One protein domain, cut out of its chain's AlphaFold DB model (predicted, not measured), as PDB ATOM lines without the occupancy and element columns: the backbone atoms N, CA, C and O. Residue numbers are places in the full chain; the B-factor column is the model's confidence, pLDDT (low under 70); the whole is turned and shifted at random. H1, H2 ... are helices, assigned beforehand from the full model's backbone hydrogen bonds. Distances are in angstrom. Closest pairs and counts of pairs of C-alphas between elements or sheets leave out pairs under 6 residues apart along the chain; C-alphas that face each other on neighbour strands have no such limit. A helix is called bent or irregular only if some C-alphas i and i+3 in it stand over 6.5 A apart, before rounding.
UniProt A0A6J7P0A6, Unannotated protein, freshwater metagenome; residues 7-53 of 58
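Overview. This is residues 7 to 53 of the 58 residues of the protein "Unannotated protein" of freshwater metagenome (UniProt A0A6J7P0A6). This is a drawn-out chain of three helices with no packed core: the long helix H3 sticks out freely at one end, and at the other end H2 has the short H1 near it. Between H2 and H3 a winding stretch, residues 27 to 35, joins the two ends, and H3 touches neither of the other helices. The printed part has 47 residues, with three named helices in the order H1, H2, H3 and no named strand, and its class is all helix. It is extended, with a radius of gyration of the C-alphas of 16.4 A, and its C-alphas span 47 by 21 by 17 A, a rod.

Arrangement. Begin with H3, residues 36 to 53, the longest helix, and look at residues 40 to 53, which belong to it: they stand free, with no C-alpha 8 or more residues away along the chain within 10 A. Go back along the chain to H2, residues 16 to 26, and you will find it apart from H3. Residues 23 to 30, of which 23 to 26 belong to H2, also stand free. Before it comes H1, residues 8 to 12, which is apart from H3. H1 and H2 are close but not clearly touching, with 1 pair of C-alphas within 8 A. Look for that closest pair at Leu 11 and Arg 19, whose C-alphas are 6.7 A apart; the centres of the two helices are 12.6 A apart. In the backbones of H1, H2 and H3, every O i to N i+4 pair is within hydrogen-bond range.

Along the chain. Find C-alpha 36 of Gln 36 at (4.785, 36.486, 31.452); from there H3 runs 25.8 A to C-alpha 53 at (-16.926, 25.371, 39.762). H2 begins at C-alpha 16 of Pro 16, at (-6.344, 65.818, 33.898), and is 15.6 A long from first to last C-alpha, ending at Ser 26. H1, from Ala 8 to Glu 12, measures 6.1 A in the same way; look for its start at (2.343, 61.714, 43.704). None of these helices is bent or irregular.

Size, cuts and confidence. The two C-alphas farthest apart are those of Gly 13 and Ala 51, at 47.2 A, and from C-alpha 7 to C-alpha 53 you will find 41.3 A. The link from H1 to H2, 3 residues, is tight; the link from H2 to H3, 9 residues, is short, and there is no long link. The printed part runs from 7 to 53 with no cut. The mean pLDDT of the printed part is 92.1, and no printed residue is under 70.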
ATOM      1  N   THR A   7       5.804  59.383  41.118       94.44
ATOM      2  CA  THR A   7       5.508  59.975  42.427       94.44
ATOM      3  C   THR A   7       4.178  60.732  42.404       94.44
ATOM      4  O   THR A   7       3.703  61.161  41.350       94.44
ATOM      5  N   ALA A   8       3.578  60.938  43.580       92.38
ATOM      6  CA  ALA A   8       2.343  61.714  43.704       92.38
ATOM      7  C   ALA A   8       2.504  63.143  43.156       92.38
ATOM      8  O   ALA A   8       1.678  63.588  42.366       92.38
ATOM      9  N   ALA A   9       3.613  63.814  43.487       95.06
ATOM     10  CA  ALA A   9       3.902  65.168  43.016       95.06
ATOM     11  C   ALA A   9       4.012  65.255  41.482       95.06
ATOM     12  O   ALA A   9       3.523  66.204  40.875       95.06
ATOM     13  N   GLU A  10       4.611  64.250  40.832       94.00
ATOM     14  CA  GLU A  10       4.668  64.203  39.367       94.00
ATOM     15  C   GLU A  10       3.283  64.016  38.745       94.00
ATOM     16  O   GLU A  10       2.974  64.662  37.748       94.00
ATOM     17  N   LEU A  11       2.437  63.159  39.326       92.19
ATOM     18  CA  LEU A  11       1.068  62.963  38.841       92.19
ATOM     19  C   LEU A  11       0.207  64.214  39.042       92.19
ATOM     20  O   LEU A  11      -0.616  64.526  38.179       92.19
ATOM     21  N   GLU A  12       0.391  64.926  40.155       93.56
ATOM     22  CA  GLU A  12      -0.283  66.192  40.459       93.56
ATOM     23  C   GLU A  12       0.097  67.309  39.487       93.56
ATOM     24  O   GLU A  12      -0.766  68.110  39.132       93.56
ATOM     25  N   GLY A  13       1.343  67.314  39.007       94.81
ATOM     26  CA  GLY A  13       1.820  68.254  37.993       94.81
ATOM     27  C   GLY A  13       1.247  68.031  36.589       94.81
ATOM     28  O   GLY A  13       1.335  68.935  35.761       94.81
ATOM     29  N   LEU A  14       0.651  66.866  36.313       95.25
ATOM     30  CA  LEU A  14      -0.022  66.588  35.042       95.25
ATOM     31  C   LEU A  14      -1.427  67.191  35.018       95.25
ATOM     32  O   LEU A  14      -2.188  67.091  35.989       95.25
ATOM     33  N   SER A  15      -1.819  67.718  33.858       96.75
ATOM     34  CA  SER A  15      -3.217  68.052  33.596       96.75
ATOM     35  C   SER A  15      -4.105  66.798  33.676       96.75
ATOM     36  O   SER A  15      -3.629  65.670  33.494       96.75
ATOM     37  N   PRO A  16      -5.426  66.954  33.892       94.56
ATOM     38  CA  PRO A  16      -6.344  65.818  33.898       94.56
ATOM     39  C   PRO A  16      -6.272  64.962  32.623       94.56
ATOM     40  O   PRO A  16      -6.341  63.739  32.707       94.56
ATOM     41  N   ALA A  17      -6.086  65.591  31.457       95.75
ATOM     42  CA  ALA A  17      -5.980  64.893  30.176       95.75
ATOM     43  C   ALA A  17      -4.685  64.072  30.067       95.75
ATOM     44  O   ALA A  17      -4.722  62.915  29.656       95.75
ATOM     45  N   GLU A  18      -3.549  64.633  30.488       95.44
ATOM     46  CA  GLU A  18      -2.262  63.925  30.487       95.44
ATOM     47  C   GLU A  18      -2.261  62.757  31.471       95.44
ATOM     48  O   GLU A  18      -1.761  61.678  31.158       95.44
ATOM     49  N   ARG A  19      -2.874  62.940  32.646       93.31
ATOM     50  CA  ARG A  19      -3.024  61.866  33.630       93.31
ATOM     51  C   ARG A  19      -3.896  60.727  33.098       93.31
ATOM     52  O   ARG A  19      -3.588  59.566  33.353       93.31
ATOM     53  N   HIS A  20      -4.954  61.046  32.354       92.50
ATOM     54  CA  HIS A  20      -5.803  60.041  31.715       92.50
ATOM     55  C   HIS A  20      -5.034  59.263  30.641       92.50
ATOM     56  O   HIS A  20      -4.980  58.040  30.691       92.50
ATOM     57  N   ALA A  21      -4.339  59.973  29.747       92.75
ATOM     58  CA  ALA A  21      -3.521  59.355  28.707       92.75
ATOM     59  C   ALA A  21      -2.409  58.462  29.286       92.75
ATOM     60  O   ALA A  21      -2.126  57.392  28.747       92.75
ATOM     61  N   LEU A  22      -1.802  58.875  30.405       91.62
ATOM     62  CA  LEU A  22      -0.833  58.061  31.138       91.62
ATOM     63  C   LEU A  22      -1.450  56.736  31.602       91.62
ATOM     64  O   LEU A  22      -0.834  55.679  31.460       91.62
ATOM     65  N   PHE A  23      -2.651  56.799  32.176       89.06
ATOM     66  CA  PHE A  23      -3.342  55.621  32.680       89.06
ATOM     67  C   PHE A  23      -3.719  54.670  31.542       89.06
ATOM     68  O   PHE A  23      -3.417  53.480  31.628       89.06
ATOM     69  N   ASP A  24      -4.267  55.187  30.444       90.06
ATOM     70  CA  ASP A  24      -4.619  54.380  29.271       90.06
ATOM     71  C   ASP A  24      -3.394  53.673  28.681       90.06
ATOM     72  O   ASP A  24      -3.438  52.480  28.381       90.06
ATOM     73  N   ALA A  25      -2.261  54.377  28.590       86.94
ATOM     74  CA  ALA A  25      -1.006  53.805  28.113       86.94
ATOM     75  C   ALA A  25      -0.434  52.717  29.042       86.94
ATOM     76  O   ALA A  25       0.388  51.908  28.605       86.94
ATOM     77  N   SER A  26      -0.847  52.684  30.315       83.19
ATOM     78  CA  SER A  26      -0.406  51.672  31.283       83.19
ATOM     79  C   SER A  26      -1.153  50.339  31.163       83.19
ATOM     80  O   SER A  26      -0.695  49.328  31.700       83.19
ATOM     81  N   ILE A  27      -2.281  50.310  30.447       85.50
ATOM     82  CA  ILE A  27      -3.108  49.114  30.295       85.50
ATOM     83  C   ILE A  27      -2.597  48.289  29.109       85.50
ATOM     84  O   ILE A  27      -2.780  48.643  27.945       85.50
ATOM     85  N   ALA A  28      -1.984  47.141  29.400       83.56
ATOM     86  CA  ALA A  28      -1.647  46.151  28.383       83.56
ATOM     87  C   ALA A  28      -2.879  45.290  28.057       83.56
ATOM     88  O   ALA A  28      -3.325  44.491  28.879       83.56
ATOM     89  N   THR A  29      -3.428  45.454  26.853       86.38
ATOM     90  CA  THR A  29      -4.521  44.616  26.324       86.38
ATOM     91  C   THR A  29      -4.017  43.410  25.534       86.38
ATOM     92  O   THR A  29      -4.741  42.432  25.367       86.38
ATOM     93  N   ASP A  30      -2.770  43.472  25.075       88.94
ATOM     94  CA  ASP A  30      -2.062  42.382  24.419       88.94
ATOM     95  C   ASP A  30      -1.283  41.572  25.463       88.94
ATOM     96  O   ASP A  30      -0.400  42.100  26.150       88.94
ATOM     97  N   LEU A  31      -1.628  40.290  25.594       86.62
ATOM     98  CA  LEU A  31      -1.032  39.397  26.586       86.62
ATOM     99  C   LEU A  31       0.445  39.113  26.303       86.62
ATOM    100  O   LEU A  31       1.195  38.925  27.258       86.62
ATOM    101  N   ASP A  32       0.877  39.164  25.041       88.31
ATOM    102  CA  ASP A  32       2.282  38.945  24.668       88.31
ATOM    103  C   ASP A  32       3.175  40.126  25.086       88.31
ATOM    104  O   ASP A  32       4.401  40.025  25.136       88.31
ATOM    105  N   ARG A  33       2.555  41.264  25.425       84.38
ATOM    106  CA  ARG A  33       3.228  42.472  25.920       84.38
ATOM    107  C   ARG A  33       3.193  42.594  27.442       84.38
ATOM    108  O   ARG A  33       3.833  43.496  27.988       84.38
ATOM    109  N   ALA A  34       2.451  41.726  28.126       86.81
ATOM    110  CA  ALA A  34       2.381  41.701  29.578       86.81
ATOM    111  C   ALA A  34       3.549  40.891  30.178       86.81
ATOM    112  O   ALA A  34       4.117  40.024  29.516       86.81
ATOM    113  N   PRO A  35       3.918  41.122  31.452       88.69
ATOM    114  CA  PRO A  35       4.894  40.274  32.128       88.69
ATOM    115  C   PRO A  35       4.420  38.813  32.165       88.69
ATOM    116  O   PRO A  35       3.370  38.523  32.742       88.69
ATOM    117  N   GLN A  36       5.204  37.887  31.601       90.62
ATOM    118  CA  GLN A  36       4.785  36.486  31.452       90.62
ATOM    119  C   GLN A  36       4.400  35.836  32.788       90.62
ATOM    120  O   GLN A  36       3.408  35.121  32.873       90.62
ATOM    121  N   GLU A  37       5.134  36.134  33.862       92.31
ATOM    122  CA  GLU A  37       4.833  35.614  35.201       92.31
ATOM    123  C   GLU A  37       3.426  36.011  35.683       92.31
ATOM    124  O   GLU A  37       2.712  35.209  36.292       92.31
ATOM    125  N   LEU A  38       2.992  37.240  35.382       90.81
ATOM    126  CA  LEU A  38       1.648  37.705  35.717       90.81
ATOM    127  C   LEU A  38       0.592  36.909  34.945       90.81
ATOM    128  O   LEU A  38      -0.408  36.498  35.539       90.81
ATOM    129  N   VAL A  39       0.834  36.691  33.650       93.56
ATOM    130  CA  VAL A  39      -0.056  35.943  32.756       93.56
ATOM    131  C   VAL A  39      -0.194  34.497  33.227       93.56
ATOM    132  O   VAL A  39      -1.316  34.032  33.425       93.56
ATOM    133  N   GLU A  40       0.915  33.807  33.490       95.88
ATOM    134  CA  GLU A  40       0.889  32.416  33.960       95.88
ATOM    135  C   GLU A  40       0.167  32.285  35.300       95.88
ATOM    136  O   GLU A  40      -0.721  31.445  35.464       95.88
ATOM    137  N   ARG A  41       0.448  33.187  36.245       96.12
ATOM    138  CA  ARG A  41      -0.241  33.199  37.540       96.12
ATOM    139  C   ARG A  41      -1.745  33.439  37.393       96.12
ATOM    140  O   ARG A  41      -2.535  32.845  38.133       96.12
ATOM    141  N   ALA A  42      -2.158  34.308  36.472       95.00
ATOM    142  CA  ALA A  42      -3.569  34.526  36.171       95.00
ATOM    143  C   ALA A  42      -4.210  33.267  35.562       95.00
ATOM    144  O   ALA A  42      -5.267  32.845  36.038       95.00
ATOM    145  N   ARG A  43      -3.545  32.617  34.595       95.81
ATOM    146  CA  ARG A  43      -3.994  31.348  33.997       95.81
ATOM    147  C   ARG A  43      -4.195  30.272  35.059       95.81
ATOM    148  O   ARG A  43      -5.272  29.684  35.122       95.81
ATOM    149  N   THR A  44      -3.219  30.062  35.945       97.38
ATOM    150  CA  THR A  44      -3.327  29.078  37.035       97.38
ATOM    151  C   THR A  44      -4.559  29.326  37.906       97.38
ATOM    152  O   THR A  44      -5.316  28.396  38.175       97.38
ATOM    153  N   ARG A  45      -4.799  30.576  38.319       96.94
ATOM    154  CA  ARG A  45      -5.960  30.929  39.156       96.94
ATOM    155  C   ARG A  45      -7.288  30.688  38.447       96.94
ATOM    156  O   ARG A  45      -8.232  30.211  39.071       96.94
ATOM    157  N   ILE A  46      -7.365  31.008  37.157       96.62
ATOM    158  CA  ILE A  46      -8.569  30.775  36.354       96.62
ATOM    159  C   ILE A  46      -8.840  29.273  36.243       96.62
ATOM    160  O   ILE A  46      -9.952  28.846  36.536       96.62
ATOM    161  N   HIS A  47      -7.826  28.464  35.925       96.50
ATOM    162  CA  HIS A  47      -7.972  27.006  35.873       96.50
ATOM    163  C   HIS A  47      -8.416  26.412  37.214       96.50
ATOM    164  O   HIS A  47      -9.311  25.572  37.239       96.50
ATOM    165  N   GLN A  48      -7.856  26.881  38.334       95.69
ATOM    166  CA  GLN A  48      -8.302  26.473  39.670       95.69
ATOM    167  C   GLN A  48      -9.775  26.812  39.907       95.69
ATOM    168  O   GLN A  48     -10.518  25.986  40.432       95.69
ATOM    169  N   ARG A  49     -10.209  28.013  39.511       94.94
ATOM    170  CA  ARG A  49     -11.597  28.441  39.692       94.94
ATOM    171  C   ARG A  49     -12.567  27.642  38.828       94.94
ATOM    172  O   ARG A  49     -13.623  27.275  39.331       94.94
ATOM    173  N   ILE A  50     -12.193  27.342  37.584       95.19
ATOM    174  CA  ILE A  50     -12.965  26.474  36.685       95.19
ATOM    175  C   ILE A  50     -13.118  25.083  37.310       95.19
ATOM    176  O   ILE A  50     -14.240  24.624  37.508       95.19
ATOM    177  N   ALA A  51     -12.012  24.468  37.736       94.31
ATOM    178  CA  ALA A  51     -12.033  23.147  38.362       94.31
ATOM    179  C   ALA A  51     -12.891  23.111  39.640       94.31
ATOM    180  O   ALA A  51     -13.599  22.140  39.880       94.31
ATOM    181  N   GLN A  52     -12.864  24.176  40.448       91.94
ATOM    182  CA  GLN A  52     -13.725  24.307  41.629       91.94
ATOM    183  C   GLN A  52     -15.206  24.471  41.274       91.94
ATOM    184  O   GLN A  52     -16.048  23.951  41.995       91.94
ATOM    185  N   SER A  53     -15.534  25.199  40.201       87.00
ATOM    186  CA  SER A  53     -16.926  25.371  39.762       87.00
ATOM    187  C   SER A  53     -17.505  24.142  39.063       87.00
ATOM    188  O   SER A  53     -18.718  23.968  39.054       87.00
TER     189      SER A  53